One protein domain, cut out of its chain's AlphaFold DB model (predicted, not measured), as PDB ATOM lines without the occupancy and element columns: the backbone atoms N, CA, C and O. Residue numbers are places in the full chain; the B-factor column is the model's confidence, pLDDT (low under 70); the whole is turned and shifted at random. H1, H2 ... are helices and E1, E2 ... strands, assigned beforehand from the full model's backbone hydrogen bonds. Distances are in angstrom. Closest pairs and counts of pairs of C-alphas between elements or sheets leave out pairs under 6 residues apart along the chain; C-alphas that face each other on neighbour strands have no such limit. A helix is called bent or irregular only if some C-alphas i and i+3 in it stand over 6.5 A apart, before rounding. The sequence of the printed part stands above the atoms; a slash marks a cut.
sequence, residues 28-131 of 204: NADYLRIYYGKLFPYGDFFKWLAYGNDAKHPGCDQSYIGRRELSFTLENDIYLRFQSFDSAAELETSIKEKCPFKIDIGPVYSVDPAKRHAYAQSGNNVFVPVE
ATOM      1  N   ASN A  28     135.694  70.604 135.471       84.94
ATOM      2  CA  ASN A  28     136.761  71.580 135.285       84.94
ATOM      3  C   ASN A  28     136.278  72.719 134.370       84.94
ATOM      4  O   ASN A  28     135.975  72.504 133.193       84.94
ATOM      5  N   ALA A  29     136.244  73.941 134.909       84.75
ATOM      6  CA  ALA A  29     135.823  75.138 134.183       84.75
ATOM      7  C   ALA A  29     136.712  75.455 132.962       84.75
ATOM      8  O   ALA A  29     136.234  76.038 131.987       84.75
ATOM      9  N   ASP A  30     137.975  75.023 132.948       89.31
ATOM     10  CA  ASP A  30     138.853  75.191 131.789       89.31
ATOM     11  C   ASP A  30     138.396  74.341 130.596       89.31
ATOM     12  O   ASP A  30     138.494  74.778 129.446       89.31
ATOM     13  N   TYR A  31     137.814  73.160 130.838       93.19
ATOM     14  CA  TYR A  31     137.219  72.359 129.763       93.19
ATOM     15  C   TYR A  31     135.988  73.035 129.172       93.19
ATOM     16  O   TYR A  31     135.793  72.981 127.958       93.19
ATOM     17  N   LEU A  32     135.206  73.735 129.993       94.19
ATOM     18  CA  LEU A  32     134.068  74.514 129.520       94.19
ATOM     19  C   LEU A  32     134.518  75.663 128.602       94.19
ATOM     20  O   LEU A  32     133.941  75.861 127.532       94.19
ATOM     21  N   ARG A  33     135.614  76.353 128.948       95.25
ATOM     22  CA  ARG A  33     136.230  77.374 128.079       95.25
ATOM     23  C   ARG A  33     136.698  76.793 126.748       95.25
ATOM     24  O   ARG A  33     136.486  77.409 125.706       95.25
ATOM     25  N   ILE A  34     137.306  75.605 126.755       96.31
ATOM     26  CA  ILE A  34     137.722  74.919 125.520       96.31
ATOM     27  C   ILE A  34     136.499  74.524 124.687       96.31
ATOM     28  O   ILE A  34     136.495  74.738 123.474       96.31
ATOM     29  N   TYR A  35     135.463  73.985 125.327       97.62
ATOM     30  CA  TYR A  35     134.224  73.584 124.671       97.62
ATOM     31  C   TYR A  35     133.553  74.774 123.975       97.62
ATOM     32  O   TYR A  35     133.321  74.721 122.767       97.62
ATOM     33  N   TYR A  36     133.354  75.892 124.673       97.94
ATOM     34  CA  TYR A  36     132.838  77.121 124.063       97.94
ATOM     35  C   TYR A  36     133.813  77.759 123.067       97.94
ATOM     36  O   TYR A  36     133.391  78.449 122.143       97.94
ATOM     37  N   GLY A  37     135.116  77.528 123.212       97.12
ATOM     38  CA  GLY A  37     136.134  78.024 122.292       97.12
ATOM     39  C   GLY A  37     136.188  77.287 120.953       97.12
ATOM     40  O   GLY A  37     136.592  77.892 119.961       97.12
ATOM     41  N   LYS A  38     135.837  75.993 120.925       97.06
ATOM     42  CA  LYS A  38     136.157  75.103 119.793       97.06
ATOM     43  C   LYS A  38     135.042  74.161 119.340       97.06
ATOM     44  O   LYS A  38     135.117  73.679 118.215       97.06
ATOM     45  N   LEU A  39     134.083  73.832 120.203       98.12
ATOM     46  CA  LEU A  39     133.174  72.695 119.999       98.12
ATOM     47  C   LEU A  39     131.694  73.078 120.007       98.12
ATOM     48  O   LEU A  39     130.908  72.418 119.331       98.12
ATOM     49  N   PHE A  40     131.293  74.109 120.759       98.44
ATOM     50  CA  PHE A  40     129.891  74.521 120.797       98.44
ATOM     51  C   PHE A  40     129.420  74.966 119.396       98.44
ATOM     52  O   PHE A  40     130.055  75.830 118.784       98.44
ATOM     53  N   PRO A  41     128.315  74.411 118.866       98.12
ATOM     54  CA  PRO A  41     127.906  74.625 117.481       98.12
ATOM     55  C   PRO A  41     127.100  75.925 117.322       98.12
ATOM     56  O   PRO A  41     125.912  75.892 117.013       98.12
ATOM     57  N   TYR A  42     127.733  77.089 117.523       98.25
ATOM     58  CA  TYR A  42     127.051  78.397 117.514       98.25
ATOM     59  C   TYR A  42     126.194  78.634 116.265       98.25
ATOM     60  O   TYR A  42     125.065  79.110 116.375       98.25
ATOM     61  N   GLY A  43     126.712  78.278 115.085       96.69
ATOM     62  CA  GLY A  43     126.008  78.462 113.815       96.69
ATOM     63  C   GLY A  43     124.709  77.659 113.732       96.69
ATOM     64  O   GLY A  43     123.659  78.227 113.432       96.69
ATOM     65  N   ASP A  44     124.761  76.360 114.035       97.62
ATOM     66  CA  ASP A  44     123.583  75.488 113.991       97.62
ATOM     67  C   ASP A  44     122.608  75.793 115.129       97.62
ATOM     68  O   ASP A  44     121.398  75.825 114.905       97.62
ATOM     69  N   PHE A  45     123.122  76.096 116.324       98.06
ATOM     70  CA  PHE A  45     122.314  76.500 117.473       98.06
ATOM     71  C   PHE A  45     121.509  77.769 117.170       98.06
ATOM     72  O   PHE A  45     120.293  77.800 117.346       98.06
ATOM     73  N   PHE A  46     122.162  78.804 116.634       96.44
ATOM     74  CA  PHE A  46     121.491  80.049 116.271       96.44
ATOM     75  C   PHE A  46     120.502  79.846 115.114       96.44
ATOM     76  O   PHE A  46     119.378  80.347 115.157       96.44
ATOM     77  N   LYS A  47     120.881  79.059 114.098       95.75
ATOM     78  CA  LYS A  47     120.008  78.727 112.961       95.75
ATOM     79  C   LYS A  47     118.746  77.981 113.400       95.75
ATOM     80  O   LYS A  47     117.668  78.282 112.887       95.75
ATOM     81  N   TRP A  48     118.870  77.036 114.334       97.75
ATOM     82  CA  TRP A  48     117.735  76.318 114.913       97.75
ATOM     83  C   TRP A  48     116.755  77.290 115.575       97.75
ATOM     84  O   TRP A  48     115.579  77.303 115.217       97.75
ATOM     85  N   LEU A  49     117.245  78.159 116.462       97.56
ATOM     86  CA  LEU A  49     116.397  79.088 117.212       97.56
ATOM     87  C   LEU A  49     115.787  80.204 116.355       97.56
ATOM     88  O   LEU A  49     114.754  80.761 116.729       97.56
ATOM     89  N   ALA A  50     116.395  80.522 115.208       96.12
ATOM     90  CA  ALA A  50     115.899  81.539 114.287       96.12
ATOM     91  C   ALA A  50     114.718  81.062 113.423       96.12
ATOM     92  O   ALA A  50     113.962  81.895 112.926       96.12
ATOM     93  N   TYR A  51     114.539  79.754 113.205       95.31
ATOM     94  CA  TYR A  51     113.468  79.203 112.353       95.31
ATOM     95  C   TYR A  51     113.367  79.843 110.955       95.31
ATOM     96  O   TYR A  51     112.274  80.083 110.445       95.31
ATOM     97  N   GLY A  52     114.513  80.139 110.334       93.19
ATOM     98  CA  GLY A  52     114.574  80.792 109.019       93.19
ATOM     99  C   GLY A  52     114.394  82.314 109.048       93.19
ATOM    100  O   GLY A  52     114.459  82.947 107.994       93.19
ATOM    101  N   ASN A  53     114.241  82.916 110.232       92.31
ATOM    102  CA  ASN A  53     114.165  84.364 110.422       92.31
ATOM    103  C   ASN A  53     115.547  85.043 110.544       92.31
ATOM    104  O   ASN A  53     115.705  86.039 111.241       92.31
ATOM    105  N   ASP A  54     116.568  84.508 109.873       80.94
ATOM    106  CA  ASP A  54     117.971  84.938 109.963       80.94
ATOM    107  C   ASP A  54     118.405  85.848 108.796       80.94
ATOM    108  O   ASP A  54     119.556  85.811 108.364       80.94
ATOM    109  N   ALA A  55     117.472  86.640 108.254       80.38
ATOM    110  CA  ALA A  55     117.659  87.528 107.096       80.38
ATOM    111  C   ALA A  55     117.991  86.839 105.752       80.38
ATOM    112  O   ALA A  55     118.217  87.523 104.756       80.38
ATOM    113  N   LYS A  56     117.985  85.500 105.687       81.88
ATOM    114  CA  LYS A  56     118.317  84.741 104.463       81.88
ATOM    115  C   LYS A  56     117.112  84.360 103.599       81.88
ATOM    116  O   LYS A  56     117.306  83.887 102.482       81.88
ATOM    117  N   HIS A  57     115.888  84.557 104.089       82.88
ATOM    118  CA  HIS A  57     114.659  84.140 103.406       82.88
ATOM    119  C   HIS A  57     113.723  85.335 103.165       82.88
ATOM    120  O   HIS A  57     113.560  86.167 104.060       82.88
ATOM    121  N   PRO A  58     113.071  85.439 101.989       86.31
ATOM    122  CA  PRO A  58     112.066  86.470 101.745       86.31
ATOM    123  C   PRO A  58     110.940  86.420 102.787       86.31
ATOM    124  O   PRO A  58     110.404  85.352 103.070       86.31
ATOM    125  N   GLY A  59     110.571  87.577 103.341       81.81
ATOM    126  CA  GLY A  59     109.499  87.679 104.339       81.81
ATOM    127  C   GLY A  59     109.892  87.277 105.766       81.81
ATOM    128  O   GLY A  59     109.008  87.152 106.607       81.81
ATOM    129  N   CYS A  60     111.184  87.089 106.055       89.75
ATOM    130  CA  CYS A  60     111.658  86.842 107.415       89.75
ATOM    131  C   CYS A  60     111.391  88.030 108.354       89.75
ATOM    132  O   CYS A  60     111.622  89.188 107.994       89.75
ATOM    133  N   ASP A  61     111.014  87.737 109.595       93.19
ATOM    134  CA  ASP A  61     111.024  88.721 110.676       93.19
ATOM    135  C   ASP A  61     112.437  88.809 111.266       93.19
ATOM    136  O   ASP A  61     112.805  88.035 112.143       93.19
ATOM    137  N   GLN A  62     113.238  89.769 110.801       90.19
ATOM    138  CA  GLN A  62     114.624  89.935 111.260       90.19
ATOM    139  C   GLN A  62     114.742  90.181 112.774       90.19
ATOM    140  O   GLN A  62     115.796  89.931 113.349       90.19
ATOM    141  N   SER A  63     113.669  90.636 113.433       93.31
ATOM    142  CA  SER A  63     113.653  90.854 114.882       93.31
ATOM    143  C   SER A  63     113.377  89.581 115.687       93.31
ATOM    144  O   SER A  63     113.512  89.585 116.907       93.31
ATOM    145  N   TYR A  64     112.972  88.484 115.038       96.25
ATOM    146  CA  TYR A  64     112.519  87.268 115.713       96.25
ATOM    147  C   TYR A  64     113.566  86.715 116.687       96.25
ATOM    148  O   TYR A  64     113.246  86.443 117.845       96.25
ATOM    149  N   ILE A  65     114.821  86.585 116.247       95.81
ATOM    150  CA  ILE A  65     115.879  85.988 117.070       95.81
ATOM    151  C   ILE A  65     116.317  86.903 118.221       95.81
ATOM    152  O   ILE A  65     116.484  86.421 119.338       95.81
ATOM    153  N   GLY A  66     116.351  88.220 117.998       96.62
ATOM    154  CA  GLY A  66     116.607  89.225 119.040       96.62
ATOM    155  C   GLY A  66     115.530  89.275 120.128       96.62
ATOM    156  O   GLY A  66     115.715  89.888 121.178       96.62
ATOM    157  N   ARG A  67     114.393  88.602 119.918       97.44
ATOM    158  CA  ARG A  67     113.330  88.458 120.917       97.44
ATOM    159  C   ARG A  67     113.351  87.124 121.661       97.44
ATOM    160  O   ARG A  67     112.552  86.941 122.580       97.44
ATOM    161  N   ARG A  68     114.240  86.193 121.298       98.38
ATOM    162  CA  ARG A  68     114.433  84.932 122.026       98.38
ATOM    163  C   ARG A  68     115.186  85.195 123.326       98.38
ATOM    164  O   ARG A  68     116.289  85.733 123.308       98.38
ATOM    165  N   GLU A  69     114.615  84.766 124.449       98.56
ATOM    166  CA  GLU A  69     115.338  84.730 125.722       98.56
ATOM    167  C   GLU A  69     116.285  83.526 125.767       98.56
ATOM    168  O   GLU A  69     115.890  82.392 125.499       98.56
ATOM    169  N   LEU A  70     117.515  83.783 126.198       98.62
ATOM    170  CA  LEU A  70     118.405  82.812 126.812       98.62
ATOM    171  C   LEU A  70     118.653  83.214 128.271       98.62
ATOM    172  O   LEU A  70     118.624  84.400 128.628       98.62
ATOM    173  N   SER A  71     118.932  82.224 129.110       98.56
ATOM    174  CA  SER A  71     119.462  82.444 130.452       98.56
ATOM    175  C   SER A  71     120.770  81.714 130.661       98.56
ATOM    176  O   SER A  71     120.989  80.636 130.115       98.56
ATOM    177  N   PHE A  72     121.630  82.317 131.472       98.56
ATOM    178  CA  PHE A  72     122.930  81.776 131.831       98.56
ATOM    179  C   PHE A  72     123.007  81.568 133.337       98.56
ATOM    180  O   PHE A  72     122.778  82.506 134.099       98.56
ATOM    181  N   THR A  73     123.390  80.368 133.757       98.12
ATOM    182  CA  THR A  73     123.817  80.113 135.137       98.12
ATOM    183  C   THR A  73     125.333  80.157 135.176       98.12
ATOM    184  O   THR A  73     125.991  79.366 134.498       98.12
ATOM    185  N   LEU A  74     125.886  81.105 135.924       96.00
ATOM    186  CA  LEU A  74     127.325  81.271 136.103       96.00
ATOM    187  C   LEU A  74     127.802  80.543 137.366       96.00
ATOM    188  O   LEU A  74     127.043  79.826 138.021       96.00
ATOM    189  N   GLU A  75     129.073  80.736 137.704       91.94
ATOM    190  CA  GLU A  75     129.631  80.288 138.977       91.94
ATOM    191  C   GLU A  75     128.829  80.851 140.167       91.94
ATOM    192  O   GLU A  75     128.273  81.950 140.095       91.94
ATOM    193  N   ASN A  76     128.772  80.090 141.264       91.50
ATOM    194  CA  ASN A  76     127.977  80.402 142.460       91.50
ATOM    195  C   ASN A  76     126.466  80.529 142.193       91.50
ATOM    196  O   ASN A  76     125.780  81.287 142.876       91.50
ATOM    197  N   ASP A  77     125.961  79.815 141.181       92.44
ATOM    198  CA  ASP A  77     124.546  79.788 140.790       92.44
ATOM    199  C   ASP A  77     123.958  81.177 140.468       92.44
ATOM    200  O   ASP A  77     122.750  81.405 140.561       92.44
ATOM    201  N   ILE A  78     124.806  82.121 140.043       96.69
ATOM    202  CA  ILE A  78     124.347  83.435 139.588       96.69
ATOM    203  C   ILE A  78     123.547  83.248 138.301       96.69
ATOM    204  O   ILE A  78     124.085  82.851 137.267       96.69
ATOM    205  N   TYR A  79     122.258  83.572 138.365       97.25
ATOM    206  CA  TYR A  79     121.325  83.366 137.268       97.25
ATOM    207  C   TYR A  79     121.047  84.664 136.504       97.25
ATOM    208  O   TYR A  79     120.434  85.601 137.021       97.25
ATOM    209  N   LEU A  80     121.490  84.719 135.248       97.62
ATOM    210  CA  LEU A  80     121.296  85.845 134.340       97.62
ATOM    211  C   LEU A  80     120.169  85.537 133.359       97.62
ATOM    212  O   LEU A  80     120.352  84.784 132.405       97.62
ATOM    213  N   ARG A  81     119.005  86.145 133.577       97.56
ATOM    214  CA  ARG A  81     117.840  86.027 132.691       97.56
ATOM    215  C   ARG A  81     117.810  87.084 131.597       97.56
ATOM    216  O   ARG A  81     118.546  88.073 131.654       97.56
ATOM    217  N   PHE A  82     116.881  86.901 130.657       97.44
ATOM    218  CA  PHE A  82     116.543  87.889 129.635       97.44
ATOM    219  C   PHE A  82     117.758  88.333 128.812       97.44
ATOM    220  O   PHE A  82     117.882  89.508 128.472       97.44
ATOM    221  N   GLN A  83     118.674  87.399 128.542       98.25
ATOM    222  CA  GLN A  83     119.717  87.606 127.547       98.25
ATOM    223  C   GLN A  83     119.090  87.392 126.166       98.25
ATOM    224  O   GLN A  83     118.297  86.469 125.987       98.25
ATOM    225  N   SER A  84     119.439  88.234 125.208       97.94
ATOM    226  CA  SER A  84     118.996  88.162 123.815       97.94
ATOM    227  C   SER A  84     120.148  88.602 122.916       97.94
ATOM    228  O   SER A  84     121.033  89.339 123.358       97.94
ATOM    229  N   PHE A  85     120.167  88.099 121.682       97.25
ATOM    230  CA  PHE A  85     121.270  88.299 120.742       97.25
ATOM    231  C   PHE A  85     120.725  88.450 119.325       97.25
ATOM    232  O   PHE A  85     119.882  87.654 118.904       97.25
ATOM    233  N   ASP A  86     121.244  89.424 118.578       94.88
ATOM    234  CA  ASP A  86     120.812  89.684 117.203       94.88
ATOM    235  C   ASP A  86     121.641  88.877 116.186       94.88
ATOM    236  O   ASP A  86     121.241  88.711 115.032       94.88
ATOM    237  N   SER A  87     122.779  88.309 116.606       95.12
ATOM    238  CA  SER A  87     123.618  87.461 115.752       95.12
ATOM    239  C   SER A  87     124.316  86.313 116.489       95.12
ATOM    240  O   SER A  87     124.563  86.361 117.696       95.12
ATOM    241  N   ALA A  88     124.711  85.282 115.732       96.25
ATOM    242  CA  ALA A  88     125.511  84.171 116.253       96.25
ATOM    243  C   ALA A  88     126.871  84.632 116.814       96.25
ATOM    244  O   ALA A  88     127.353  84.049 117.780       96.25
ATOM    245  N   ALA A  89     127.465  85.689 116.247       97.31
ATOM    246  CA  ALA A  89     128.741  86.244 116.703       97.31
ATOM    247  C   ALA A  89     128.617  86.955 118.062       97.31
ATOM    248  O   ALA A  89     129.496  86.824 118.914       97.31
ATOM    249  N   GLU A  90     127.518  87.678 118.289       97.75
ATOM    250  CA  GLU A  90     127.215  88.275 119.597       97.75
ATOM    251  C   GLU A  90     126.968  87.201 120.658       97.75
ATOM    252  O   GLU A  90     127.516  87.284 121.758       97.75
ATOM    253  N   LEU A  91     126.198  86.162 120.309       98.19
ATOM    254  CA  LEU A  91     125.972  85.009 121.180       98.19
ATOM    255  C   LEU A  91     127.299  84.328 121.546       98.19
ATOM    256  O   LEU A  91     127.560  84.075 122.720       98.19
ATOM    257  N   GLU A  92     128.142  84.054 120.548       98.50
ATOM    258  CA  GLU A  92     129.453  83.433 120.732       98.50
ATOM    259  C   GLU A  92     130.357  84.267 121.639       98.50
ATOM    260  O   GLU A  92     130.949  83.735 122.580       98.50
ATOM    261  N   THR A  93     130.422  85.578 121.400       98.56
ATOM    262  CA  THR A  93     131.205  86.506 122.224       98.56
ATOM    263  C   THR A  93     130.722  86.467 123.672       98.56
ATOM    264  O   THR A  93     131.511  86.207 124.580       98.56
ATOM    265  N   SER A  94     129.410  86.598 123.898       98.25
ATOM    266  CA  SER A  94     128.859  86.589 125.252       98.25
ATOM    267  C   SER A  94     129.014  85.245 125.968       98.25
ATOM    268  O   SER A  94     129.183  85.251 127.188       98.25
ATOM    269  N   ILE A  95     128.905  84.108 125.273       98.38
ATOM    270  CA  ILE A  95     129.094  82.782 125.880       98.38
ATOM    271  C   ILE A  95     130.563  82.579 126.256       98.38
ATOM    272  O   ILE A  95     130.838  82.107 127.358       98.38
ATOM    273  N   LYS A  96     131.511  82.973 125.398       97.56
ATOM    274  CA  LYS A  96     132.947  82.873 125.705       97.56
ATOM    275  C   LYS A  96     133.355  83.771 126.869       97.56
ATOM    276  O   LYS A  96     134.132  83.338 127.715       97.56
ATOM    277  N   GLU A  97     132.823  84.991 126.931       97.00
ATOM    278  CA  GLU A  97     133.111  85.942 128.010       97.00
ATOM    279  C   GLU A  97     132.529  85.498 129.355       97.00
ATOM    280  O   GLU A  97     133.227  85.514 130.367       97.00
ATOM    281  N   LYS A  98     131.253  85.093 129.376       96.69
ATOM    282  CA  LYS A  98     130.555  84.727 130.619       96.69
ATOM    283  C   LYS A  98     130.836  83.290 131.057       96.69
ATOM    284  O   LYS A  98     130.690  82.991 132.237       96.69
ATOM    285  N   CYS A  99     131.222  82.417 130.126       96.94
ATOM    286  CA  CYS A  99     131.515  80.999 130.338       96.94
ATOM    287  C   CYS A  99     130.457  80.283 131.215       96.94
ATOM    288  O   CYS A  99     130.786  79.772 132.288       96.94
ATOM    289  N   PRO A 100     129.176  80.263 130.796       97.38
ATOM    290  CA  PRO A 100     128.082  79.791 131.640       97.38
ATOM    291  C   PRO A 100     128.111  78.276 131.873       97.38
ATOM    292  O   PRO A 100     128.306  77.501 130.940       97.38
ATOM    293  N   PHE A 101     127.838  77.849 133.106       96.31
ATOM    294  CA  PHE A 101     127.711  76.441 133.498       96.31
ATOM    295  C   PHE A 101     126.431  75.804 132.955       96.31
ATOM    296  O   PHE A 101     126.406  74.605 132.684       96.31
ATOM    297  N   LYS A 102     125.364  76.598 132.806       97.06
ATOM    298  CA  LYS A 102     124.094  76.176 132.202       97.06
ATOM    299  C   LYS A 102     123.592  77.255 131.256       97.06
ATOM    300  O   LYS A 102     123.747  78.445 131.536       97.06
ATOM    301  N   ILE A 103     122.982  76.820 130.162       98.44
ATOM    302  CA  ILE A 103     122.279  77.676 129.211       98.44
ATOM    303  C   ILE A 103     120.858  77.136 129.112       98.44
ATOM    304  O   ILE A 103     120.680  75.990 128.703       98.44
ATOM    305  N   ASP A 104     119.865  77.957 129.444       98.50
ATOM    306  CA  ASP A 104     118.461  77.611 129.223       98.50
ATOM    307  C   ASP A 104     117.879  78.463 128.101       98.50
ATOM    308  O   ASP A 104     118.225  79.635 127.922       98.50
ATOM    309  N   ILE A 105     116.970  77.858 127.340       98.69
ATOM    310  CA  ILE A 105     116.301  78.495 126.209       98.69
ATOM    311  C   ILE A 105     114.889  78.877 126.658       98.69
ATOM    312  O   ILE A 105     114.067  78.030 127.020       98.69
ATOM    313  N   GLY A 106     114.629  80.180 126.678       98.38
ATOM    314  CA  GLY A 106     113.343  80.775 127.014       98.38
ATOM    315  C   GLY A 106     112.437  80.933 125.791       98.38
ATOM    316  O   GLY A 106     112.759  80.445 124.709       98.38
ATOM    317  N   PRO A 107     111.281  81.601 125.934       98.38
ATOM    318  CA  PRO A 107     110.377  81.871 124.821       98.38
ATOM    319  C   PRO A 107     110.917  82.982 123.903       98.38
ATOM    320  O   PRO A 107     111.855  83.707 124.243       98.38
ATOM    321  N   VAL A 108     110.285  83.141 122.743       98.44
ATOM    322  CA  VAL A 108     110.307  84.390 121.976       98.44
ATOM    323  C   VAL A 108     109.301  85.341 122.607       98.44
ATOM    324  O   VAL A 108     108.143  84.976 122.819       98.44
ATOM    325  N   TYR A 109     109.733  86.559 122.903       97.81
ATOM    326  CA  TYR A 109     108.874  87.621 123.407       97.81
ATOM    327  C   TYR A 109     108.345  88.500 122.271       97.81
ATOM    328  O   TYR A 109     108.800  88.466 121.132       97.81
ATOM    329  N   SER A 110     107.359  89.323 122.585       95.38
ATOM    330  CA  SER A 110     106.841  90.382 121.717       95.38
ATOM    331  C   SER A 110     107.877  91.472 121.406       95.38
ATOM    332  O   SER A 110     107.845  92.048 120.317       95.38
ATOM    333  N   VAL A 111     108.806  91.729 122.331       94.88
ATOM    334  CA  VAL A 111     109.881  92.736 122.258       94.88
ATOM    335  C   VAL A 111     111.186  92.176 122.830       94.88
ATOM    336  O   VAL A 111     111.175  91.132 123.476       94.88
ATOM    337  N   ASP A 112     112.303  92.868 122.604       95.56
ATOM    338  CA  ASP A 112     113.643  92.468 123.056       95.56
ATOM    339  C   ASP A 112     113.722  92.294 124.599       95.56
ATOM    340  O   ASP A 112     113.564  93.281 125.336       95.56
ATOM    341  N   PRO A 113     113.994  91.071 125.109       96.25
ATOM    342  CA  PRO A 113     114.117  90.782 126.540       96.25
ATOM    343  C   PRO A 113     115.186  91.593 127.275       96.25
ATOM    344  O   PRO A 113     114.966  91.995 128.427       96.25
ATOM    345  N   ALA A 114     116.312  91.902 126.625       94.38
ATOM    346  CA  ALA A 114     117.376  92.696 127.235       94.38
ATOM    347  C   ALA A 114     116.914  94.133 127.533       94.38
ATOM    348  O   ALA A 114     117.377  94.756 128.489       94.38
ATOM    349  N   LYS A 115     115.930  94.640 126.775       91.69
ATOM    350  CA  LYS A 115     115.367  95.996 126.901       91.69
ATOM    351  C   LYS A 115     114.058  96.055 127.701       91.69
ATOM    352  O   LYS A 115     113.436  97.115 127.774       91.69
ATOM    353  N   ARG A 116     113.649  94.967 128.372       89.31
ATOM    354  CA  ARG A 116     112.375  94.854 129.125       89.31
ATOM    355  C   ARG A 116     112.054  96.034 130.058       89.31
ATOM    356  O   ARG A 116     110.896  96.424 130.175       89.31
ATOM    357  N   HIS A 117     113.060  96.630 130.704       86.38
ATOM    358  CA  HIS A 117     112.856  97.748 131.632       86.38
ATOM    359  C   HIS A 117     112.364  99.022 130.936       86.38
ATOM    360  O   HIS A 117     111.546  99.739 131.507       86.38
ATOM    361  N   ALA A 118     112.806  99.275 129.700       85.88
ATOM    362  CA  ALA A 118     112.332 100.411 128.914       85.88
ATOM    363  C   ALA A 118     110.847 100.248 128.542       85.88
ATOM    364  O   ALA A 118     110.082 101.207 128.584       85.88
ATOM    365  N   TYR A 119     110.413  99.017 128.249       81.12
ATOM    366  CA  TYR A 119     109.021  98.730 127.892       81.12
ATOM    367  C   TYR A 119     108.067  98.806 129.087       81.12
ATOM    368  O   TYR A 119     106.947  99.294 128.937       81.12
ATOM    369  N   ALA A 120     108.519  98.418 130.284       76.75
ATOM    370  CA  ALA A 120     107.722  98.510 131.509       76.75
ATOM    371  C   ALA A 120     107.320  99.957 131.867       76.75
ATOM    372  O   ALA A 120     106.283 100.178 132.484       76.75
ATOM    373  N   GLN A 121     108.117 100.949 131.458       70.81
ATOM    374  CA  GLN A 121     107.857 102.368 131.735       70.81
ATOM    375  C   GLN A 121     106.816 103.000 130.796       70.81
ATOM    376  O   GLN A 121     106.315 104.084 131.083       70.81
ATOM    377  N   SER A 122     106.461 102.334 129.692       67.12
ATOM    378  CA  SER A 122     105.589 102.889 128.644       67.12
ATOM    379  C   SER A 122     104.080 102.782 128.926       67.12
ATOM    380  O   SER A 122     103.268 103.162 128.087       67.12
ATOM    381  N   GLY A 123     103.677 102.272 130.097       66.06
ATOM    382  CA  GLY A 123     102.274 102.198 130.538       66.06
ATOM    383  C   GLY A 123     101.439 101.085 129.890       66.06
ATOM    384  O   GLY A 123     100.469 100.631 130.492       66.06
ATOM    385  N   ASN A 124     101.849 100.578 128.726       69.12
ATOM    386  CA  ASN A 124     101.315  99.358 128.128       69.12
ATOM    387  C   ASN A 124     102.280  98.206 128.432       69.12
ATOM    388  O   ASN A 124     103.460  98.286 128.097       69.12
ATOM    389  N   ASN A 125     101.811  97.130 129.070       70.75
ATOM    390  CA  ASN A 125     102.650  95.962 129.356       70.75
ATOM    391  C   ASN A 125     102.887  95.147 128.075       70.75
ATOM    392  O   ASN A 125     102.271  94.105 127.861       70.75
ATOM    393  N   VAL A 126     103.743  95.662 127.190       87.31
ATOM    394  CA  VAL A 126     104.008  95.054 125.881       87.31
ATOM    395  C   VAL A 126     104.951  93.860 126.000       87.31
ATOM    396  O   VAL A 126     105.057  93.126 125.036       87.31
ATOM    397  N   PHE A 127     105.623  93.627 127.134       92.94
ATOM    398  CA  PHE A 127     106.588  92.532 127.308       92.94
ATOM    399  C   PHE A 127     105.892  91.218 127.688       92.94
ATOM    400  O   PHE A 127     105.627  90.961 128.862       92.94
ATOM    401  N   VAL A 128     105.591  90.383 126.691       94.31
ATOM    402  CA  VAL A 128     104.885  89.104 126.863       94.31
ATOM    403  C   VAL A 128     105.508  88.012 125.988       94.31
ATOM    404  O   VAL A 128     105.995  88.326 124.898       94.31
ATOM    405  N   PRO A 129     105.532  86.743 126.430       96.56
ATOM    406  CA  PRO A 129     105.933  85.630 125.573       96.56
ATOM    407  C   PRO A 129     104.896  85.426 124.460       96.56
ATOM    408  O   PRO A 129     103.695  85.497 124.717       96.56
ATOM    409  N   VAL A 130     105.359  85.183 123.233       97.06
ATOM    410  CA  VAL A 130     104.504  85.015 122.043       97.06
ATOM    411  C   VAL A 130     104.721  83.692 121.321       97.06
ATOM    412  O   VAL A 130     103.789  83.201 120.697       97.06
ATOM    413  N   GLU A 131     105.919  83.110 121.410       98.19
ATOM    414  CA  GLU A 131     106.185  81.761 120.907       98.19
ATOM    415  C   GLU A 131     107.104  80.990 121.859       98.19
ATOM    416  O   GLU A 131     108.023  81.558 122.454       98.19
TER     417      GLU A 131
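Overview. This is residues 28 to 131 of the 204 residues of the protein "DNA primase small subunit" of Aegilops tauschii subsp. strangulata (UniProt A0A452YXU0). A twisted sheet of four strands runs through the middle of a flat domain; the helix H3 grazes the sheet, H2 packs on H3, and H1 packs on H3 farther out, at one end of the long axis, while H4, toward the other end, covers part of the strand E2. A long loop, residues 51 to 67, joins H2 to E1. The printed part has 104 residues, with four named helices and four named strands in the order H1 H2 E1 E2 H3 E3 H4 E4; the sheet's order is E2 E1 E3 E4, antiparallel, and the class is mixed, helices and strands. It is compact, with a radius of gyration of the C-alphas of 14.7 A and spans of 45 by 35 by 18 A.

Arrangement. E1, residues 68 to 73, and E2, residues 79 to 83, form a hairpin; N 70 and O 83 are within hydrogen-bond range at 2.8 A. E3, residues 102 to 109, is antiparallel to E1 at 156 degrees, with N 106 and O 69 at 2.8 A. Its pairing is staggered: residues 102 to 108 pair with E1, and 108 to 109 with E4, residues 129 to 131, where N 130 and O 108 are 2.8 A apart. The sheet is only just strongly twisted, its C-alphas up to 4.1 A off the best plane. H3, residues 88 to 98, only grazes the sheet with residues 91 to 98; E2, H3 and E3 form a split strand-helix-strand unit, two strands running the same way with E1 between them in the sheet, and its crossover is right-handed. H1, residues 29 to 38, touches H3 at a shallow tilt of 16 degrees, opposite ways; the closest C-alphas, of Tyr 36 and Lys 96, are 6.0 A apart. H2, residues 42 to 50, touches H3 at a steep tilt of 63 degrees, the closest C-alphas being Phe 46 and Ala 88, 5.8 A. H1 and H2 are apart. H4, residues 113 to 120, is on the sheet at a height of 8.5 A, only just over E2 with 3 of its C-alphas, and across the strands, at 85 degrees to E2 on the local plane. Every O i to N i+4 pair is within range in H1, H2 and H3; H4 has 1 of 4, and 3 of 5 O i to N i+3 pairs.

Along the chain. H1 begins at C-alpha 29, (135.823, 75.138, 134.183), and is 14.4 A long; H3 is 15.2 A. E1 is 16.8 A and E3 21.0 A. H4 is irregular: C-alphas 114 and 117 are 8.1 A apart. E4 ends at C-alpha 131, (106.185, 81.761, 120.907).

Size, cuts and confidence. The C-alphas farthest apart, of Asn 28 and Gly 123, are 46.4 A apart. The printed part has no cut. The link from H2 to E1 is long. Residues 122 to 124 are under pLDDT 70.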